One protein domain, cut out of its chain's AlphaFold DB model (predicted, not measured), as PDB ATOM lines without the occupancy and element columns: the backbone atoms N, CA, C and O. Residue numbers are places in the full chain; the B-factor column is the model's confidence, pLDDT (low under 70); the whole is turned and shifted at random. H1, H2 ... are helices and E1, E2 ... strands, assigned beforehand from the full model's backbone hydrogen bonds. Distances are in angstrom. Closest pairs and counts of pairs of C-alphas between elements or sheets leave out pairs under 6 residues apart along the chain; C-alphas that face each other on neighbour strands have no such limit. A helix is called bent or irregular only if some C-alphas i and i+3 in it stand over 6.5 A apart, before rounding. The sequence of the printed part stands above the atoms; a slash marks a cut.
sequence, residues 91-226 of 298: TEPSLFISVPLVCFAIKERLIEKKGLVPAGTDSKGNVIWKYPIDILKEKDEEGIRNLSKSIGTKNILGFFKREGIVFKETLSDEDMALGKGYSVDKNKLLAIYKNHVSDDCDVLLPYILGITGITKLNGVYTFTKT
ATOM      1  N   THR A  91     401.318 379.661 348.821       85.00
ATOM      2  CA  THR A  91     401.270 378.488 349.673       85.00
ATOM      3  C   THR A  91     400.370 378.777 350.856       85.00
ATOM      4  O   THR A  91     400.224 379.926 351.285       85.00
ATOM      5  N   GLU A  92     399.720 377.740 351.364       90.00
ATOM      6  CA  GLU A  92     399.013 377.835 352.631       90.00
ATOM      7  C   GLU A  92     400.049 378.024 353.749       90.00
ATOM      8  O   GLU A  92     400.967 377.209 353.881       90.00
ATOM      9  N   PRO A  93     399.976 379.119 354.524       91.94
ATOM     10  CA  PRO A  93     401.056 379.478 355.430       91.94
ATOM     11  C   PRO A  93     401.145 378.550 356.645       91.94
ATOM     12  O   PRO A  93     402.203 378.496 357.269       91.94
ATOM     13  N   SER A  94     400.085 377.802 356.982       93.44
ATOM     14  CA  SER A  94     400.068 376.894 358.137       93.44
ATOM     15  C   SER A  94     400.534 377.610 359.422       93.44
ATOM     16  O   SER A  94     400.423 378.833 359.550       93.44
ATOM     17  N   LEU A  95     401.128 376.884 360.372       95.75
ATOM     18  CA  LEU A  95     401.600 377.451 361.637       95.75
ATOM     19  C   LEU A  95     402.759 378.451 361.477       95.75
ATOM     20  O   LEU A  95     403.174 379.059 362.465       95.75
ATOM     21  N   PHE A  96     403.300 378.653 360.266       96.12
ATOM     22  CA  PHE A  96     404.299 379.697 360.051       96.12
ATOM     23  C   PHE A  96     403.707 381.085 360.290       96.12
ATOM     24  O   PHE A  96     404.437 381.955 360.751       96.12
ATOM     25  N   ILE A  97     402.418 381.319 360.028       96.69
ATOM     26  CA  ILE A  97     401.811 382.636 360.279       96.69
ATOM     27  C   ILE A  97     401.562 382.909 361.765       96.69
ATOM     28  O   ILE A  97     401.543 384.066 362.185       96.69
ATOM     29  N   SER A  98     401.407 381.857 362.573       97.38
ATOM     30  CA  SER A  98     401.098 381.979 363.999       97.38
ATOM     31  C   SER A  98     402.206 382.725 364.742       97.38
ATOM     32  O   SER A  98     401.920 383.530 365.624       97.38
ATOM     33  N   VAL A  99     403.466 382.522 364.343       97.25
ATOM     34  CA  VAL A  99     404.638 383.172 364.947       97.25
ATOM     35  C   VAL A  99     404.581 384.702 364.831       97.25
ATOM     36  O   VAL A  99     404.491 385.361 365.869       97.25
ATOM     37  N   PRO A 100     404.593 385.309 363.626       96.94
ATOM     38  CA  PRO A 100     404.521 386.759 363.511       96.94
ATOM     39  C   PRO A 100     403.206 387.324 364.054       96.94
ATOM     40  O   PRO A 100     403.236 388.409 364.624       96.94
ATOM     41  N   LEU A 101     402.079 386.607 363.945       97.50
ATOM     42  CA  LEU A 101     400.798 387.057 364.498       97.50
ATOM     43  C   LEU A 101     400.849 387.202 366.027       97.50
ATOM     44  O   LEU A 101     400.418 388.218 366.575       97.50
ATOM     45  N   VAL A 102     401.382 386.199 366.723       97.25
ATOM     46  CA  VAL A 102     401.485 386.209 368.187       97.25
ATOM     47  C   VAL A 102     402.560 387.194 368.649       97.25
ATOM     48  O   VAL A 102     402.308 387.953 369.582       97.25
ATOM     49  N   CYS A 103     403.716 387.268 367.979       96.19
ATOM     50  CA  CYS A 103     404.741 388.276 368.291       96.19
ATOM     51  C   CYS A 103     404.204 389.703 368.105       96.19
ATOM     52  O   CYS A 103     404.420 390.561 368.963       96.19
ATOM     53  N   PHE A 104     403.423 389.941 367.048       96.25
ATOM     54  CA  PHE A 104     402.687 391.186 366.847       96.25
ATOM     55  C   PHE A 104     401.713 391.466 368.002       96.25
ATOM     56  O   PHE A 104     401.721 392.560 368.566       96.25
ATOM     57  N   ALA A 105     400.905 390.484 368.399       96.62
ATOM     58  CA  ALA A 105     399.926 390.665 369.466       96.62
ATOM     59  C   ALA A 105     400.571 390.948 370.833       96.62
ATOM     60  O   ALA A 105     400.052 391.762 371.597       96.62
ATOM     61  N   ILE A 106     401.721 390.331 371.121       95.31
ATOM     62  CA  ILE A 106     402.531 390.633 372.309       95.31
ATOM     63  C   ILE A 106     403.075 392.064 372.231       95.31
ATOM     64  O   ILE A 106     402.973 392.821 373.197       95.31
ATOM     65  N   LYS A 107     403.634 392.455 371.078       94.00
ATOM     66  CA  LYS A 107     404.207 393.791 370.851       94.00
ATOM     67  C   LYS A 107     403.171 394.902 371.033       94.00
ATOM     68  O   LYS A 107     403.455 395.902 371.687       94.00
ATOM     69  N   GLU A 108     401.964 394.701 370.516       94.44
ATOM     70  CA  GLU A 108     400.841 395.637 370.649       94.44
ATOM     71  C   GLU A 108     400.100 395.521 371.992       94.44
ATOM     72  O   GLU A 108     399.097 396.202 372.199       94.44
ATOM     73  N   ARG A 109     400.578 394.671 372.915       94.88
ATOM     74  CA  ARG A 109     399.963 394.421 374.232       94.88
ATOM     75  C   ARG A 109     398.503 393.954 374.155       94.88
ATOM     76  O   ARG A 109     397.726 394.203 375.071       94.88
ATOM     77  N   LEU A 110     398.133 393.269 373.074       96.25
ATOM     78  CA  LEU A 110     396.838 392.590 372.956       96.25
ATOM     79  C   LEU A 110     396.795 391.338 373.835       96.25
ATOM     80  O   LEU A 110     395.740 390.960 374.330       96.25
ATOM     81  N   ILE A 111     397.958 390.718 374.031       96.25
ATOM     82  CA  ILE A 111     398.190 389.617 374.963       96.25
ATOM     83  C   ILE A 111     399.498 389.865 375.719       96.25
ATOM     84  O   ILE A 111     400.402 390.545 375.228       96.25
ATOM     85  N   GLU A 112     399.623 389.298 376.915       95.00
ATOM     86  CA  GLU A 112     400.840 389.417 377.718       95.00
ATOM     87  C   GLU A 112     401.852 388.320 377.366       95.00
ATOM     88  O   GLU A 112     401.508 387.142 377.321       95.00
ATOM     89  N   LYS A 113     403.138 388.674 377.220       92.62
ATOM     90  CA  LYS A 113     404.231 387.709 376.958       92.62
ATOM     91  C   LYS A 113     404.303 386.582 377.997       92.62
ATOM     92  O   LYS A 113     404.657 385.458 377.659       92.62
ATOM     93  N   LYS A 114     404.005 386.909 379.258       94.38
ATOM     94  CA  LYS A 114     403.958 385.981 380.401       94.38
ATOM     95  C   LYS A 114     402.523 385.703 380.871       94.38
ATOM     96  O   LYS A 114     402.337 385.174 381.960       94.38
ATOM     97  N   GLY A 115     401.517 386.073 380.077       93.50
ATOM     98  CA  GLY A 115     400.130 385.724 380.364       93.50
ATOM     99  C   GLY A 115     399.933 384.229 380.153       93.50
ATOM    100  O   GLY A 115     400.414 383.684 379.166       93.50
ATOM    101  N   LEU A 116     399.269 383.552 381.083       95.00
ATOM    102  CA  LEU A 116     398.980 382.129 380.940       95.00
ATOM    103  C   LEU A 116     397.766 381.926 380.036       95.00
ATOM    104  O   LEU A 116     396.742 382.587 380.204       95.00
ATOM    105  N   VAL A 117     397.881 380.987 379.102       95.69
ATOM    106  CA  VAL A 117     396.828 380.641 378.145       95.69
ATOM    107  C   VAL A 117     396.514 379.151 378.275       95.69
ATOM    108  O   VAL A 117     397.447 378.348 378.406       95.69
ATOM    109  N   PRO A 118     395.227 378.759 378.269       94.25
ATOM    110  CA  PRO A 118     394.854 377.356 378.325       94.25
ATOM    111  C   PRO A 118     395.249 376.659 377.018       94.25
ATOM    112  O   PRO A 118     394.929 377.119 375.922       94.25
ATOM    113  N   ALA A 119     395.945 375.540 377.147       91.31
ATOM    114  CA  ALA A 119     396.564 374.787 376.061       91.31
ATOM    115  C   ALA A 119     396.008 373.348 375.976       91.31
ATOM    116  O   ALA A 119     396.707 372.410 375.608       91.31
ATOM    117  N   GLY A 120     394.752 373.168 376.396       88.12
ATOM    118  CA  GLY A 120     394.082 371.871 376.500       88.12
ATOM    119  C   GLY A 120     394.059 371.315 377.925       88.12
ATOM    120  O   GLY A 120     394.215 372.052 378.904       88.12
ATOM    121  N   THR A 121     393.834 370.009 378.043       88.19
ATOM    122  CA  THR A 121     393.742 369.293 379.320       88.19
ATOM    123  C   THR A 121     394.742 368.140 379.396       88.19
ATOM    124  O   THR A 121     395.109 367.545 378.384       88.19
ATOM    125  N   ASP A 122     395.214 367.833 380.604       85.50
ATOM    126  CA  ASP A 122     396.068 366.676 380.864       85.50
ATOM    127  C   ASP A 122     395.255 365.365 380.901       85.50
ATOM    128  O   ASP A 122     394.023 365.355 380.835       85.50
ATOM    129  N   SER A 123     395.942 364.227 381.046       83.12
ATOM    130  CA  SER A 123     395.304 362.901 381.139       83.12
ATOM    131  C   SER A 123     394.394 362.722 382.361       83.12
ATOM    132  O   SER A 123     393.658 361.741 382.437       83.12
ATOM    133  N   LYS A 124     394.439 363.656 383.314       82.75
ATOM    134  CA  LYS A 124     393.605 363.699 384.518       82.75
ATOM    135  C   LYS A 124     392.474 364.731 384.396       82.75
ATOM    136  O   LYS A 124     391.714 364.893 385.344       82.75
ATOM    137  N   GLY A 125     392.350 365.408 383.252       88.50
ATOM    138  CA  GLY A 125     391.336 366.427 382.986       88.50
ATOM    139  C   GLY A 125     391.672 367.830 383.506       88.50
ATOM    140  O   GLY A 125     390.822 368.714 383.419       88.50
ATOM    141  N   ASN A 126     392.878 368.074 384.025       90.25
ATOM    142  CA  ASN A 126     393.281 369.407 384.479       90.25
ATOM    143  C   ASN A 126     393.678 370.286 383.294       90.25
ATOM    144  O   ASN A 126     394.371 369.828 382.389       90.25
ATOM    145  N   VAL A 127     393.305 371.565 383.327       92.56
ATOM    146  CA  VAL A 127     393.709 372.535 382.300       92.56
ATOM    147  C   VAL A 127     395.222 372.747 382.341       92.56
ATOM    148  O   VAL A 127     395.786 373.077 383.387       92.56
ATOM    149  N   ILE A 128     395.870 372.591 381.190       93.12
ATOM    150  CA  ILE A 128     397.289 372.882 381.008       93.12
ATOM    151  C   ILE A 128     397.425 374.365 380.674       93.12
ATOM    152  O   ILE A 128     396.814 374.853 379.725       93.12
ATOM    153  N   TRP A 129     398.248 375.078 381.435       93.81
ATOM    154  CA  TRP A 129     398.522 376.497 381.227       93.81
ATOM    155  C   TRP A 129     399.924 376.681 380.662       93.81
ATOM    156  O   TRP A 129     400.888 376.168 381.229       93.81
ATOM    157  N   LYS A 130     400.043 377.420 379.559       95.94
ATOM    158  CA  LYS A 130     401.325 377.694 378.894       95.94
ATOM    159  C   LYS A 130     401.480 379.179 378.599       95.94
ATOM    160  O   LYS A 130     400.489 379.897 378.454       95.94
ATOM    161  N   TYR A 131     402.722 379.640 378.483       96.56
ATOM    162  CA  TYR A 131     402.999 380.977 377.963       96.56
ATOM    163  C   TYR A 131     402.860 381.001 376.429       96.56
ATOM    164  O   TYR A 131     403.125 379.987 375.777       96.56
ATOM    165  N   PRO A 132     402.522 382.152 375.812       96.62
ATOM    166  CA  PRO A 132     402.363 382.272 374.364       96.62
ATOM    167  C   PRO A 132     403.573 381.788 373.559       96.62
ATOM    168  O   PRO A 132     403.420 381.144 372.527       96.62
ATOM    169  N   ILE A 133     404.787 382.071 374.041       95.44
ATOM    170  CA  ILE A 133     406.024 381.644 373.376       95.44
ATOM    171  C   ILE A 133     406.195 380.119 373.440       95.44
ATOM    172  O   ILE A 133     406.638 379.520 372.461       95.44
ATOM    173  N   ASP A 134     405.802 379.481 374.545       94.94
ATOM    174  CA  ASP A 134     405.878 378.023 374.689       94.94
ATOM    175  C   ASP A 134     404.855 377.322 373.789       94.94
ATOM    176  O   ASP A 134     405.197 376.348 373.123       94.94
ATOM    177  N   ILE A 135     403.642 377.877 373.673       96.56
ATOM    178  CA  ILE A 135     402.608 377.407 372.735       96.56
ATOM    179  C   ILE A 135     403.148 377.373 371.300       96.56
ATOM    180  O   ILE A 135     403.020 376.361 370.608       96.56
ATOM    181  N   LEU A 136     403.800 378.453 370.857       95.88
ATOM    182  CA  LEU A 136     404.419 378.504 369.531       95.88
ATOM    183  C   LEU A 136     405.557 377.488 369.399       95.88
ATOM    184  O   LEU A 136     405.618 376.744 368.424       95.88
ATOM    185  N   LYS A 137     406.461 377.426 370.383       94.50
ATOM    186  CA  LYS A 137     407.616 376.517 370.370       94.50
ATOM    187  C   LYS A 137     407.185 375.055 370.222       94.50
ATOM    188  O   LYS A 137     407.749 374.313 369.406       94.50
ATOM    189  N   GLU A 138     406.167 374.667 370.983       94.25
ATOM    190  CA  GLU A 138     405.578 373.329 370.995       94.25
ATOM    191  C   GLU A 138     404.637 373.065 369.813       94.25
ATOM    192  O   GLU A 138     404.311 371.907 369.565       94.25
ATOM    193  N   LYS A 139     404.278 374.101 369.038       94.25
ATOM    194  CA  LYS A 139     403.328 374.035 367.911       94.25
ATOM    195  C   LYS A 139     401.960 373.525 368.362       94.25
ATOM    196  O   LYS A 139     401.318 372.732 367.678       94.25
ATOM    197  N   ASP A 140     401.546 373.962 369.543       94.44
ATOM    198  CA  ASP A 140     400.304 373.536 370.169       94.44
ATOM    199  C   ASP A 140     399.108 374.212 369.484       94.44
ATOM    200  O   ASP A 140     398.823 375.385 369.723       94.44
ATOM    201  N   GLU A 141     398.424 373.479 368.600       95.12
ATOM    202  CA  GLU A 141     397.285 374.013 367.846       95.12
ATOM    203  C   GLU A 141     396.150 374.493 368.759       95.12
ATOM    204  O   GLU A 141     395.553 375.529 368.475       95.12
ATOM    205  N   GLU A 142     395.870 373.791 369.860       94.94
ATOM    206  CA  GLU A 142     394.804 374.175 370.793       94.94
ATOM    207  C   GLU A 142     395.180 375.456 371.541       94.94
ATOM    208  O   GLU A 142     394.387 376.397 371.637       94.94
ATOM    209  N   GLY A 143     396.437 375.552 371.982       96.25
ATOM    210  CA  GLY A 143     396.984 376.791 372.526       96.25
ATOM    211  C   GLY A 143     396.889 377.958 371.533       96.25
ATOM    212  O   GLY A 143     396.526 379.067 371.923       96.25
ATOM    213  N   ILE A 144     397.155 377.725 370.242       97.81
ATOM    214  CA  ILE A 144     397.053 378.755 369.192       97.81
ATOM    215  C   ILE A 144     395.596 379.186 368.963       97.81
ATOM    216  O   ILE A 144     395.346 380.383 368.802       97.81
ATOM    217  N   ARG A 145     394.623 378.264 369.013       97.56
ATOM    218  CA  ARG A 145     393.183 378.597 368.964       97.56
ATOM    219  C   ARG A 145     392.757 379.456 370.153       97.56
ATOM    220  O   ARG A 145     392.011 380.419 370.006       97.56
ATOM    221  N   ASN A 146     393.255 379.155 371.345       96.94
ATOM    222  CA  ASN A 146     392.924 379.945 372.532       96.94
ATOM    223  C   ASN A 146     393.635 381.308 372.538       96.94
ATOM    224  O   ASN A 146     393.056 382.314 372.966       96.94
ATOM    225  N   LEU A 147     394.848 381.385 371.979       97.62
ATOM    226  CA  LEU A 147     395.510 382.656 371.687       97.62
ATOM    227  C   LEU A 147     394.703 383.489 370.690       97.62
ATOM    228  O   LEU A 147     394.525 384.681 370.926       97.62
ATOM    229  N   SER A 148     394.186 382.899 369.609       97.31
ATOM    230  CA  SER A 148     393.434 383.653 368.598       97.31
ATOM    231  C   SER A 148     392.172 384.290 369.185       97.31
ATOM    232  O   SER A 148     391.945 385.485 368.979       97.31
ATOM    233  N   LYS A 149     391.438 383.549 370.023       96.06
ATOM    234  CA  LYS A 149     390.293 384.066 370.792       96.06
ATOM    235  C   LYS A 149     390.686 385.219 371.711       96.06
ATOM    236  O   LYS A 149     389.982 386.224 371.773       96.06
ATOM    237  N   SER A 150     391.824 385.090 372.396       95.88
ATOM    238  CA  SER A 150     392.339 386.117 373.313       95.88
ATOM    239  C   SER A 150     392.762 387.395 372.578       95.88
ATOM    240  O   SER A 150     392.509 388.498 373.055       95.88
ATOM    241  N   ILE A 151     393.371 387.264 371.396       97.06
ATOM    242  CA  ILE A 151     393.752 388.397 370.537       97.06
ATOM    243  C   ILE A 151     392.502 389.061 369.940       97.06
ATOM    244  O   ILE A 151     392.435 390.289 369.830       97.06
ATOM    245  N   GLY A 152     391.516 388.253 369.551       95.38
ATOM    246  CA  GLY A 152     390.237 388.676 368.999       95.38
ATOM    247  C   GLY A 152     390.250 388.883 367.481       95.38
ATOM    248  O   GLY A 152     391.154 389.493 366.898       95.38
ATOM    249  N   THR A 153     389.165 388.453 366.832       95.31
ATOM    250  CA  THR A 153     388.998 388.439 365.367       95.31
ATOM    251  C   THR A 153     389.273 389.791 364.703       95.31
ATOM    252  O   THR A 153     389.930 389.859 363.668       95.31
ATOM    253  N   LYS A 154     388.816 390.902 365.303       94.94
ATOM    254  CA  LYS A 154     389.018 392.258 364.756       94.94
ATOM    255  C   LYS A 154     390.502 392.619 364.645       94.94
ATOM    256  O   LYS A 154     390.911 393.234 363.659       94.94
ATOM    257  N   ASN A 155     391.296 392.255 365.649       97.00
ATOM    258  CA  ASN A 155     392.722 392.566 365.685       97.00
ATOM    259  C   ASN A 155     393.497 391.693 364.701       97.00
ATOM    260  O   ASN A 155     394.364 392.201 363.992       97.00
ATOM    261  N   ILE A 156     393.117 390.417 364.595       96.50
ATOM    262  CA  ILE A 156     393.665 389.472 363.618       96.50
ATOM    263  C   ILE A 156     393.380 389.958 362.189       96.50
ATOM    264  O   ILE A 156     394.304 390.121 361.394       96.50
ATOM    265  N   LEU A 157     392.135 390.320 361.869       94.88
ATOM    266  CA  LEU A 157     391.789 390.908 360.568       94.88
ATOM    267  C   LEU A 157     392.552 392.213 360.303       94.88
ATOM    268  O   LEU A 157     393.004 392.460 359.187       94.88
ATOM    269  N   GLY A 158     392.723 393.053 361.329       94.38
ATOM    270  CA  GLY A 158     393.511 394.281 361.239       94.38
ATOM    271  C   GLY A 158     395.000 394.035 360.977       94.38
ATOM    272  O   GLY A 158     395.638 394.840 360.301       94.38
ATOM    273  N   PHE A 159     395.560 392.938 361.489       95.94
ATOM    274  CA  PHE A 159     396.912 392.481 361.169       95.94
ATOM    275  C   PHE A 159     397.003 392.062 359.696       95.94
ATOM    276  O   PHE A 159     397.773 392.650 358.941       95.94
ATOM    277  N   PHE A 160     396.139 391.152 359.243       95.00
ATOM    278  CA  PHE A 160     396.163 390.675 357.856       95.00
ATOM    279  C   PHE A 160     395.916 391.783 356.831       95.00
ATOM    280  O   PHE A 160     396.596 391.840 355.808       95.00
ATOM    281  N   LYS A 161     395.011 392.722 357.130       93.56
ATOM    282  CA  LYS A 161     394.758 393.887 356.276       93.56
ATOM    283  C   LYS A 161     395.981 394.802 356.163       93.56
ATOM    284  O   LYS A 161     396.226 395.326 355.079       93.56
ATOM    285  N   ARG A 162     396.747 394.989 357.246       93.88
ATOM    286  CA  ARG A 162     397.999 395.770 357.233       93.88
ATOM    287  C   ARG A 162     399.070 395.114 356.371       93.88
ATOM    288  O   ARG A 162     399.722 395.803 355.599       93.88
ATOM    289  N   GLU A 163     399.159 393.792 356.423       93.25
ATOM    290  CA  GLU A 163     400.054 393.018 355.559       93.25
ATOM    291  C   GLU A 163     399.489 392.833 354.136       93.25
ATOM    292  O   GLU A 163     400.083 392.159 353.299       93.25
ATOM    293  N   GLY A 164     398.323 393.412 353.825       90.25
ATOM    294  CA  GLY A 164     397.674 393.323 352.517       90.25
ATOM    295  C   GLY A 164     397.253 391.902 352.130       90.25
ATOM    296  O   GLY A 164     397.260 391.571 350.945       90.25
ATOM    297  N   ILE A 165     396.996 391.022 353.099       89.88
ATOM    298  CA  ILE A 165     396.444 389.682 352.869       89.88
ATOM    299  C   ILE A 165     394.924 389.812 352.774       89.88
ATOM    300  O   ILE A 165     394.283 390.404 353.642       89.88
ATOM    301  N   VAL A 166     394.359 389.281 351.690       83.50
ATOM    302  CA  VAL A 166     392.921 389.321 351.410       83.50
ATOM    303  C   VAL A 166     392.401 387.893 351.379       83.50
ATOM    304  O   VAL A 166     392.921 387.055 350.644       83.50
ATOM    305  N   PHE A 167     391.370 387.633 352.171       85.94
ATOM    306  CA  PHE A 167     390.698 386.342 352.219       85.94
ATOM    307  C   PHE A 167     389.583 386.298 351.173       85.94
ATOM    308  O   PHE A 167     388.859 387.278 350.996       85.94
ATOM    309  N   LYS A 168     389.457 385.168 350.470       79.19
ATOM    310  CA  LYS A 168     388.364 384.942 349.507       79.19
ATOM    311  C   LYS A 168     387.037 384.654 350.215       79.19
ATOM    312  O   LYS A 168     385.982 385.008 349.702       79.19
ATOM    313  N   GLU A 169     387.117 384.044 351.392       82.88
ATOM    314  CA  GLU A 169     385.986 383.596 352.201       82.88
ATOM    315  C   GLU A 169     386.094 384.148 353.626       82.88
ATOM    316  O   GLU A 169     387.152 384.614 354.062       82.88
ATOM    317  N   THR A 170     384.986 384.118 354.364       87.06
ATOM    318  CA  THR A 170     384.970 384.477 355.784       87.06
ATOM    319  C   THR A 170     385.603 383.358 356.604       87.06
ATOM    320  O   THR A 170     385.001 382.299 356.760       87.06
ATOM    321  N   LEU A 171     386.799 383.603 357.137       90.62
ATOM    322  CA  LEU A 171     387.527 382.655 357.980       90.62
ATOM    323  C   LEU A 171     387.308 382.941 359.468       90.62
ATOM    324  O   LEU A 171     387.159 384.099 359.876       90.62
ATOM    325  N   SER A 172     387.332 381.882 360.278       94.62
ATOM    326  CA  SER A 172     387.376 382.006 361.735       94.62
ATOM    327  C   SER A 172     388.721 382.588 362.192       94.62
ATOM    328  O   SER A 172     389.728 382.518 361.483       94.62
ATOM    329  N   ASP A 173     388.761 383.185 363.381       93.62
ATOM    330  CA  ASP A 173     390.014 383.640 363.993       93.62
ATOM    331  C   ASP A 173     390.984 382.496 364.281       93.62
ATOM    332  O   ASP A 173     392.193 382.665 364.124       93.62
ATOM    333  N   GLU A 174     390.458 381.334 364.651       95.69
ATOM    334  CA  GLU A 174     391.208 380.087 364.771       95.69
ATOM    335  C   GLU A 174     391.893 379.689 363.457       95.69
ATOM    336  O   GLU A 174     393.110 379.507 363.436       95.69
ATOM    337  N   ASP A 175     391.154 379.613 362.347       94.88
ATOM    338  CA  ASP A 175     391.716 379.204 361.054       94.88
ATOM    339  C   ASP A 175     392.711 380.239 360.523       94.88
ATOM    340  O   ASP A 175     393.786 379.883 360.034       94.88
ATOM    341  N   MET A 176     392.419 381.531 360.707       95.12
ATOM    342  CA  MET A 176     393.355 382.607 360.381       95.12
ATOM    343  C   MET A 176     394.685 382.455 361.135       95.12
ATOM    344  O   MET A 176     395.752 382.570 360.523       95.12
ATOM    345  N   ALA A 177     394.629 382.176 362.443       96.56
ATOM    346  CA  ALA A 177     395.806 382.027 363.293       96.56
ATOM    347  C   ALA A 177     396.588 380.736 363.021       96.56
ATOM    348  O   ALA A 177     397.816 380.750 363.096       96.56
ATOM    349  N   LEU A 178     395.902 379.647 362.670       96.38
ATOM    350  CA  LEU A 178     396.514 378.375 362.271       96.38
ATOM    351  C   LEU A 178     397.023 378.380 360.823       96.38
ATOM    352  O   LEU A 178     397.641 377.408 360.389       96.38
ATOM    353  N   GLY A 179     396.756 379.455 360.078       93.81
ATOM    354  CA  GLY A 179     397.158 379.583 358.684       93.81
ATOM    355  C   GLY A 179     396.415 378.639 357.752       93.81
ATOM    356  O   GLY A 179     397.026 378.172 356.793       93.81
ATOM    357  N   LYS A 180     395.147 378.339 358.060       93.25
ATOM    358  CA  LYS A 180     394.288 377.413 357.320       93.25
ATOM    359  C   LYS A 180     393.275 378.169 356.456       93.25
ATOM    360  O   LYS A 180     392.704 379.167 356.895       93.25
ATOM    361  N   GLY A 181     393.040 377.700 355.232       89.56
ATOM    362  CA  GLY A 181     391.985 378.226 354.352       89.56
ATOM    363  C   GLY A 181     392.344 379.495 353.566       89.56
ATOM    364  O   GLY A 181     391.463 380.152 353.011       89.56
ATOM    365  N   TYR A 182     393.627 379.862 353.489       91.62
ATOM    366  CA  TYR A 182     394.103 380.955 352.635       91.62
ATOM    367  C   TYR A 182     395.539 380.740 352.170       91.62
ATOM    368  O   TYR A 182     396.293 379.974 352.760       91.62
ATOM    369  N   SER A 183     395.926 381.448 351.109       91.25
ATOM    370  CA  SER A 183     397.266 381.356 350.532       91.25
ATOM    371  C   SER A 183     397.998 382.688 350.611       91.25
ATOM    372  O   SER A 183     397.412 383.759 350.437       91.25
ATOM    373  N   VAL A 184     399.300 382.612 350.868       92.19
ATOM    374  CA  VAL A 184     400.205 383.757 350.943       92.19
ATOM    375  C   VAL A 184     401.431 383.455 350.088       92.19
ATOM    376  O   VAL A 184     401.913 382.326 350.043       92.19
ATOM    377  N   ASP A 185     401.931 384.472 349.394       91.94
ATOM    378  CA  ASP A 185     403.213 384.395 348.693       91.94
ATOM    379  C   ASP A 185     404.365 384.174 349.692       91.94
ATOM    380  O   ASP A 185     404.418 384.816 350.746       91.94
ATOM    381  N   LYS A 186     405.310 383.285 349.372       90.75
ATOM    382  CA  LYS A 186     406.431 382.978 350.279       90.75
ATOM    383  C   LYS A 186     407.264 384.203 350.646       90.75
ATOM    384  O   LYS A 186     407.597 384.374 351.818       90.75
ATOM    385  N   ASN A 187     407.582 385.074 349.690       91.75
ATOM    386  CA  ASN A 187     408.375 386.275 349.966       91.75
ATOM    387  C   ASN A 187     407.604 387.238 350.864       91.75
ATOM    388  O   ASN A 187     408.173 387.847 351.770       91.75
ATOM    389  N   LYS A 188     406.289 387.323 350.658       93.50
ATOM    390  CA  LYS A 188     405.403 388.087 351.530       93.50
ATOM    391  C   LYS A 188     405.393 387.544 352.957       93.50
ATOM    392  O   LYS A 188     405.507 388.327 353.892       93.50
ATOM    393  N   LEU A 189     405.330 386.226 353.144       94.38
ATOM    394  CA  LEU A 189     405.416 385.618 354.475       94.38
ATOM    395  C   LEU A 189     406.764 385.920 355.156       94.38
ATOM    396  O   LEU A 189     406.782 386.289 356.327       94.38
ATOM    397  N   LEU A 190     407.884 385.867 354.428       94.62
ATOM    398  CA  LEU A 190     409.197 386.261 354.965       94.62
ATOM    399  C   LEU A 190     409.261 387.755 355.335       94.62
ATOM    400  O   LEU A 190     409.872 388.117 356.342       94.62
ATOM    401  N   ALA A 191     408.604 388.625 354.563       94.19
ATOM    402  CA  ALA A 191     408.491 390.045 354.891       94.19
ATOM    403  C   ALA A 191     407.688 390.272 356.184       94.19
ATOM    404  O   ALA A 191     408.105 391.059 357.032       94.19
ATOM    405  N   ILE A 192     406.595 389.527 356.382       95.38
ATOM    406  CA  ILE A 192     405.798 389.564 357.619       95.38
ATOM    407  C   ILE A 192     406.661 389.169 358.826       95.38
ATOM    408  O   ILE A 192     406.601 389.829 359.864       95.38
ATOM    409  N   TYR A 193     407.506 388.142 358.689       95.12
ATOM    410  CA  TYR A 193     408.459 387.759 359.736       95.12
ATOM    411  C   TYR A 193     409.399 388.907 360.092       95.12
ATOM    412  O   TYR A 193     409.503 389.273 361.260       95.12
ATOM    413  N   LYS A 194     410.017 389.529 359.085       93.69
ATOM    414  CA  LYS A 194     410.920 390.668 359.284       93.69
ATOM    415  C   LYS A 194     410.247 391.848 359.998       93.69
ATOM    416  O   LYS A 194     410.903 392.540 360.770       93.69
ATOM    417  N   ASN A 195     408.961 392.083 359.742       92.75
ATOM    418  CA  ASN A 195     408.229 393.222 360.295       92.75
ATOM    419  C   ASN A 195     407.775 393.011 361.751       92.75
ATOM    420  O   ASN A 195     407.690 393.979 362.515       92.75
ATOM    421  N   HIS A 196     407.458 391.767 362.132       93.88
ATOM    422  CA  HIS A 196     406.742 391.475 363.384       93.88
ATOM    423  C   HIS A 196     407.491 390.589 364.373       93.88
ATOM    424  O   HIS A 196     407.207 390.655 365.569       93.88
ATOM    425  N   VAL A 197     408.447 389.781 363.918       92.12
ATOM    426  CA  VAL A 197     409.262 388.942 364.802       92.12
ATOM    427  C   VAL A 197     410.411 389.792 365.336       92.12
ATOM    428  O   VAL A 197     411.388 390.054 364.640       92.12
ATOM    429  N   SER A 198     410.259 390.271 366.570       82.81
ATOM    430  CA  SER A 198     411.320 390.969 367.300       82.81
ATOM    431  C   SER A 198     412.371 389.990 367.827       82.81
ATOM    432  O   SER A 198     412.128 388.786 367.894       82.81
ATOM    433  N   ASP A 199     413.511 390.517 368.277       84.19
ATOM    434  CA  ASP A 199     414.601 389.706 368.840       84.19
ATOM    435  C   ASP A 199     414.152 388.883 370.067       84.19
ATOM    436  O   ASP A 199     414.629 387.780 370.313       84.19
ATOM    437  N   ASP A 200     413.129 389.358 370.780       82.19
ATOM    438  CA  ASP A 200     412.454 388.640 371.867       82.19
ATOM    439  C   ASP A 200     411.802 387.312 371.439       82.19
ATOM    440  O   ASP A 200     411.576 386.437 372.281       82.19
ATOM    441  N   CYS A 201     411.461 387.185 370.158       87.25
ATOM    442  CA  CYS A 201     410.874 386.000 369.545       87.25
ATOM    443  C   CYS A 201     411.916 385.142 368.804       87.25
ATOM    444  O   CYS A 201     411.555 384.086 368.283       87.25
ATOM    445  N   ASP A 202     413.198 385.530 368.778       87.94
ATOM    446  CA  ASP A 202     414.244 384.781 368.062       87.94
ATOM    447  C   ASP A 202     414.440 383.364 368.616       87.94
ATOM    448  O   ASP A 202     414.850 382.469 367.881       87.94
ATOM    449  N   VAL A 203     414.061 383.121 369.877       88.75
ATOM    450  CA  VAL A 203     414.051 381.785 370.504       88.75
ATOM    451  C   VAL A 203     413.175 380.765 369.759       88.75
ATOM    452  O   VAL A 203     413.329 379.558 369.947       88.75
ATOM    453  N   LEU A 204     412.251 381.233 368.916       90.75
ATOM    454  CA  LEU A 204     411.390 380.391 368.087       90.75
ATOM    455  C   LEU A 204     412.083 379.904 366.809       90.75
ATOM    456  O   LEU A 204     411.534 379.049 366.113       90.75
ATOM    457  N   LEU A 205     413.257 380.448 366.475       92.00
ATOM    458  CA  LEU A 205     413.962 380.172 365.231       92.00
ATOM    459  C   LEU A 205     415.127 379.190 365.463       92.00
ATOM    460  O   LEU A 205     415.876 379.341 366.427       92.00
ATOM    461  N   PRO A 206     415.328 378.201 364.573       91.81
ATOM    462  CA  PRO A 206     414.534 377.925 363.378       91.81
ATOM    463  C   PRO A 206     413.143 377.371 363.701       91.81
ATOM    464  O   PRO A 206     412.996 376.439 364.491       91.81
ATOM    465  N   TYR A 207     412.125 377.902 363.024       93.56
ATOM    466  CA  TYR A 207     410.760 377.407 363.161       93.56
ATOM    467  C   TYR A 207     410.497 376.374 362.069       93.56
ATOM    468  O   TYR A 207     410.444 376.728 360.896       93.56
ATOM    469  N   ILE A 208     410.400 375.094 362.434       91.25
ATOM    470  CA  ILE A 208     410.368 373.965 361.488       91.25
ATOM    471  C   ILE A 208     408.996 373.287 361.522       91.25
ATOM    472  O   ILE A 208     408.548 372.872 362.589       91.25
ATOM    473  N   LEU A 209     408.365 373.119 360.358       87.69
ATOM    474  CA  LEU A 209     407.145 372.340 360.138       87.69
ATOM    475  C   LEU A 209     407.420 371.260 359.082       87.69
ATOM    476  O   LEU A 209     407.563 371.540 357.889       87.69
ATOM    477  N   GLY A 210     407.518 370.005 359.525       85.25
ATOM    478  CA  GLY A 210     407.865 368.882 358.652       85.25
ATOM    479  C   GLY A 210     409.244 369.058 358.008       85.25
ATOM    480  O   GLY A 210     410.259 369.091 358.701       85.25
ATOM    481  N   ILE A 211     409.274 369.158 356.676       84.06
ATOM    482  CA  ILE A 211     410.506 369.298 355.874       84.06
ATOM    483  C   ILE A 211     410.879 370.750 355.568       84.06
ATOM    484  O   ILE A 211     411.879 371.002 354.901       84.06
ATOM    485  N   THR A 212     410.054 371.705 355.986       88.25
ATOM    486  CA  THR A 212     410.234 373.124 355.688       88.25
ATOM    487  C   THR A 212     410.420 373.870 356.997       88.25
ATOM    488  O   THR A 212     409.757 373.581 357.988       88.25
ATOM    489  N   GLY A 213     411.299 374.858 357.021       91.50
ATOM    490  CA  GLY A 213     411.459 375.742 358.164       91.50
ATOM    491  C   GLY A 213     411.807 377.160 357.750       91.50
ATOM    492  O   GLY A 213     412.226 377.395 356.618       91.50
ATOM    493  N   ILE A 214     411.637 378.093 358.680       93.50
ATOM    494  CA  ILE A 214     412.086 379.477 358.550       93.50
ATOM    495  C   ILE A 214     413.256 379.686 359.508       93.50
ATOM    496  O   ILE A 214     413.172 379.386 360.700       93.50
ATOM    497  N   THR A 215     414.354 380.206 358.973       92.62
ATOM    498  CA  THR A 215     415.577 380.555 359.709       92.62
ATOM    499  C   THR A 215     415.837 382.055 359.592       92.62
ATOM    500  O   THR A 215     415.442 382.664 358.597       92.62
ATOM    501  N   LYS A 216     416.508 382.644 360.590       91.56
ATOM    502  CA  LYS A 216     417.039 384.017 360.550       91.56
ATOM    503  C   LYS A 216     418.562 383.934 360.500       91.56
ATOM    504  O   LYS A 216     419.181 383.425 361.429       91.56
ATOM    505  N   LEU A 217     419.154 384.423 359.416       86.50
ATOM    506  CA  LEU A 217     420.601 384.544 359.237       86.50
ATOM    507  C   LEU A 217     420.913 386.005 358.927       86.50
ATOM    508  O   LEU A 217     420.397 386.555 357.958       86.50
ATOM    509  N   ASN A 218     421.730 386.653 359.762       83.44
ATOM    510  CA  ASN A 218     422.113 388.063 359.599       83.44
ATOM    511  C   ASN A 218     420.909 389.016 359.415       83.44
ATOM    512  O   ASN A 218     420.944 389.930 358.595       83.44
ATOM    513  N   GLY A 219     419.809 388.771 360.138       81.94
ATOM    514  CA  GLY A 219     418.577 389.570 360.048       81.94
ATOM    515  C   GLY A 219     417.716 389.306 358.805       81.94
ATOM    516  O   GLY A 219     416.679 389.946 358.630       81.94
ATOM    517  N   VAL A 220     418.112 388.358 357.953       87.88
ATOM    518  CA  VAL A 220     417.348 387.929 356.779       87.88
ATOM    519  C   VAL A 220     416.649 386.610 357.086       87.88
ATOM    520  O   VAL A 220     417.272 385.658 357.556       87.88
ATOM    521  N   TYR A 221     415.345 386.562 356.814       91.62
ATOM    522  CA  TYR A 221     414.535 385.359 356.966       91.62
ATOM    523  C   TYR A 221     414.536 384.562 355.667       91.62
ATOM    524  O   TYR A 221     414.296 385.126 354.599       91.62
ATOM    525  N   THR A 222     414.765 383.253 355.749       91.81
ATOM    526  CA  THR A 222     414.770 382.366 354.576       91.81
ATOM    527  C   THR A 222     414.052 381.055 354.845       91.81
ATOM    528  O   THR A 222     414.188 380.475 355.927       91.81
ATOM    529  N   PHE A 223     413.332 380.559 353.834       89.88
ATOM    530  CA  PHE A 223     412.823 379.193 353.839       89.88
ATOM    531  C   PHE A 223     413.965 378.208 353.614       89.88
ATOM    532  O   PHE A 223     414.652 378.244 352.595       89.88
ATOM    533  N   THR A 224     414.126 377.288 354.550       88.50
ATOM    534  CA  THR A 224     415.076 376.187 354.463       88.50
ATOM    535  C   THR A 224     414.311 374.884 354.393       88.50
ATOM    536  O   THR A 224     413.438 374.633 355.223       88.50
ATOM    537  N   LYS A 225     414.648 374.034 353.425       83.31
ATOM    538  CA  LYS A 225     414.189 372.649 353.441       83.31
ATOM    539  C   LYS A 225     415.113 371.861 354.356       83.31
ATOM    540  O   LYS A 225     416.287 371.678 354.035       83.31
ATOM    541  N   THR A 226     414.608 371.411 355.494       67.50
ATOM    542  CA  THR A 226     415.284 370.381 356.270       67.50
ATOM    543  C   THR A 226     415.177 369.096 355.465       67.50
ATOM    544  O   THR A 226     414.080 368.581 355.247       67.50
TER     545      THR A 226
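Overview. This is residues 91 to 226 of the 298 residues of an uncharacterized protein of Deltaproteobacteria bacterium ADurb.Bin026 (UniProt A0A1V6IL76). A small three-stranded sheet, E3 E4 E5, makes one end of a cluster of helices, and H6 packs over one of its faces. H1 lies in the middle, with H2, H3, H5 and H6 round it, while the strand hairpin E1 E2 lies at the opposite end of the longest axis, E1 next to H3. H4 packs on H5, and H7 on H2. The printed part has 136 residues with seven named helices and five named strands, in the order H1 E1 E2 H2 H3 H4 H5 H6 H7 E3 E4 E5; both sheets are antiparallel and the class is mixed. It is compact, with a radius of gyration of the C-alphas of 14.3 A and spans of 43 by 32 by 28 A.

Along the chain. The larger sheet holds E3, residues 207 to 209, E4, residues 212 to 217, 15.8 A long, and E5, residues 220 to 225, 16.0 A long, ending at C-alpha 225 (414.189, 372.649, 353.441). H6 is residues 186 to 196, 15.6 A. H1 is residues 98 to 107, 14.0 A, beginning at C-alpha 98 (401.098, 381.979, 363.999). H2 is residues 132 to 138, H3 141 to 151, 15.1 A, H4 153 to 162, 14.2 A, H5 173 to 178 and H7 199 to 204. E1 is residues 117 to 121 and E2 127 to 130.

Arrangement. E3, E4 and E5 form a meander, each strand the antiparallel neighbour of the one before. N 207 and O 214 are 2.9 A apart, and N 213 and O 224 2.8 A, within hydrogen-bond range. H6 is on one face, making two layers, a helix layer and a sheet layer; its height over the sheet is 8.4 A, and it lies over E5, slantwise to the strands at 48 degrees on the local plane. H1 touches H6 at a shallow tilt of 22 degrees, the same way, closest at the C-alphas of Pro 100 and His 196, 5.2 A. H1 and H5 only just touch, with 3 pairs of C-alphas within 8 A, closest at Ser 98 and Ala 177, 5.3 A. H2 and H3 form a helical hairpin, closest at the C-alphas of Ile 135 and Gly 143, 5.7 A. H3 touches H5 at a steep tilt of 43 degrees, closest at the C-alphas of Arg 145 and Glu 174, 4.9 A. H4 touches H5, closest at the C-alphas of Thr 153 and Asp 173, 5.1 A. H7 touches H2, closest at the C-alphas of Leu 204 and Lys 137, 5.9 A. In the hairpin E1 and E2, N 119 and O 128 are 2.8 A apart; the C-alphas of Ala 119 and Gly 143 are the closest of E1 and H3, 4.1 A. Every O i to N i+4 pair is within range in H1 to H6; H7 has 0 of 2, with 2 of 3 O i to N i+3 pairs, and is irregular, C-alphas 200 and 203 being 7.2 A apart.

Size, cuts and confidence. The C-alphas farthest apart are those of Lys 124 and Asn 218, 45.0 A. The printed part has no cut and no long link. The mean pLDDT of the printed part is 92.3, and residue 226 alone is under 70.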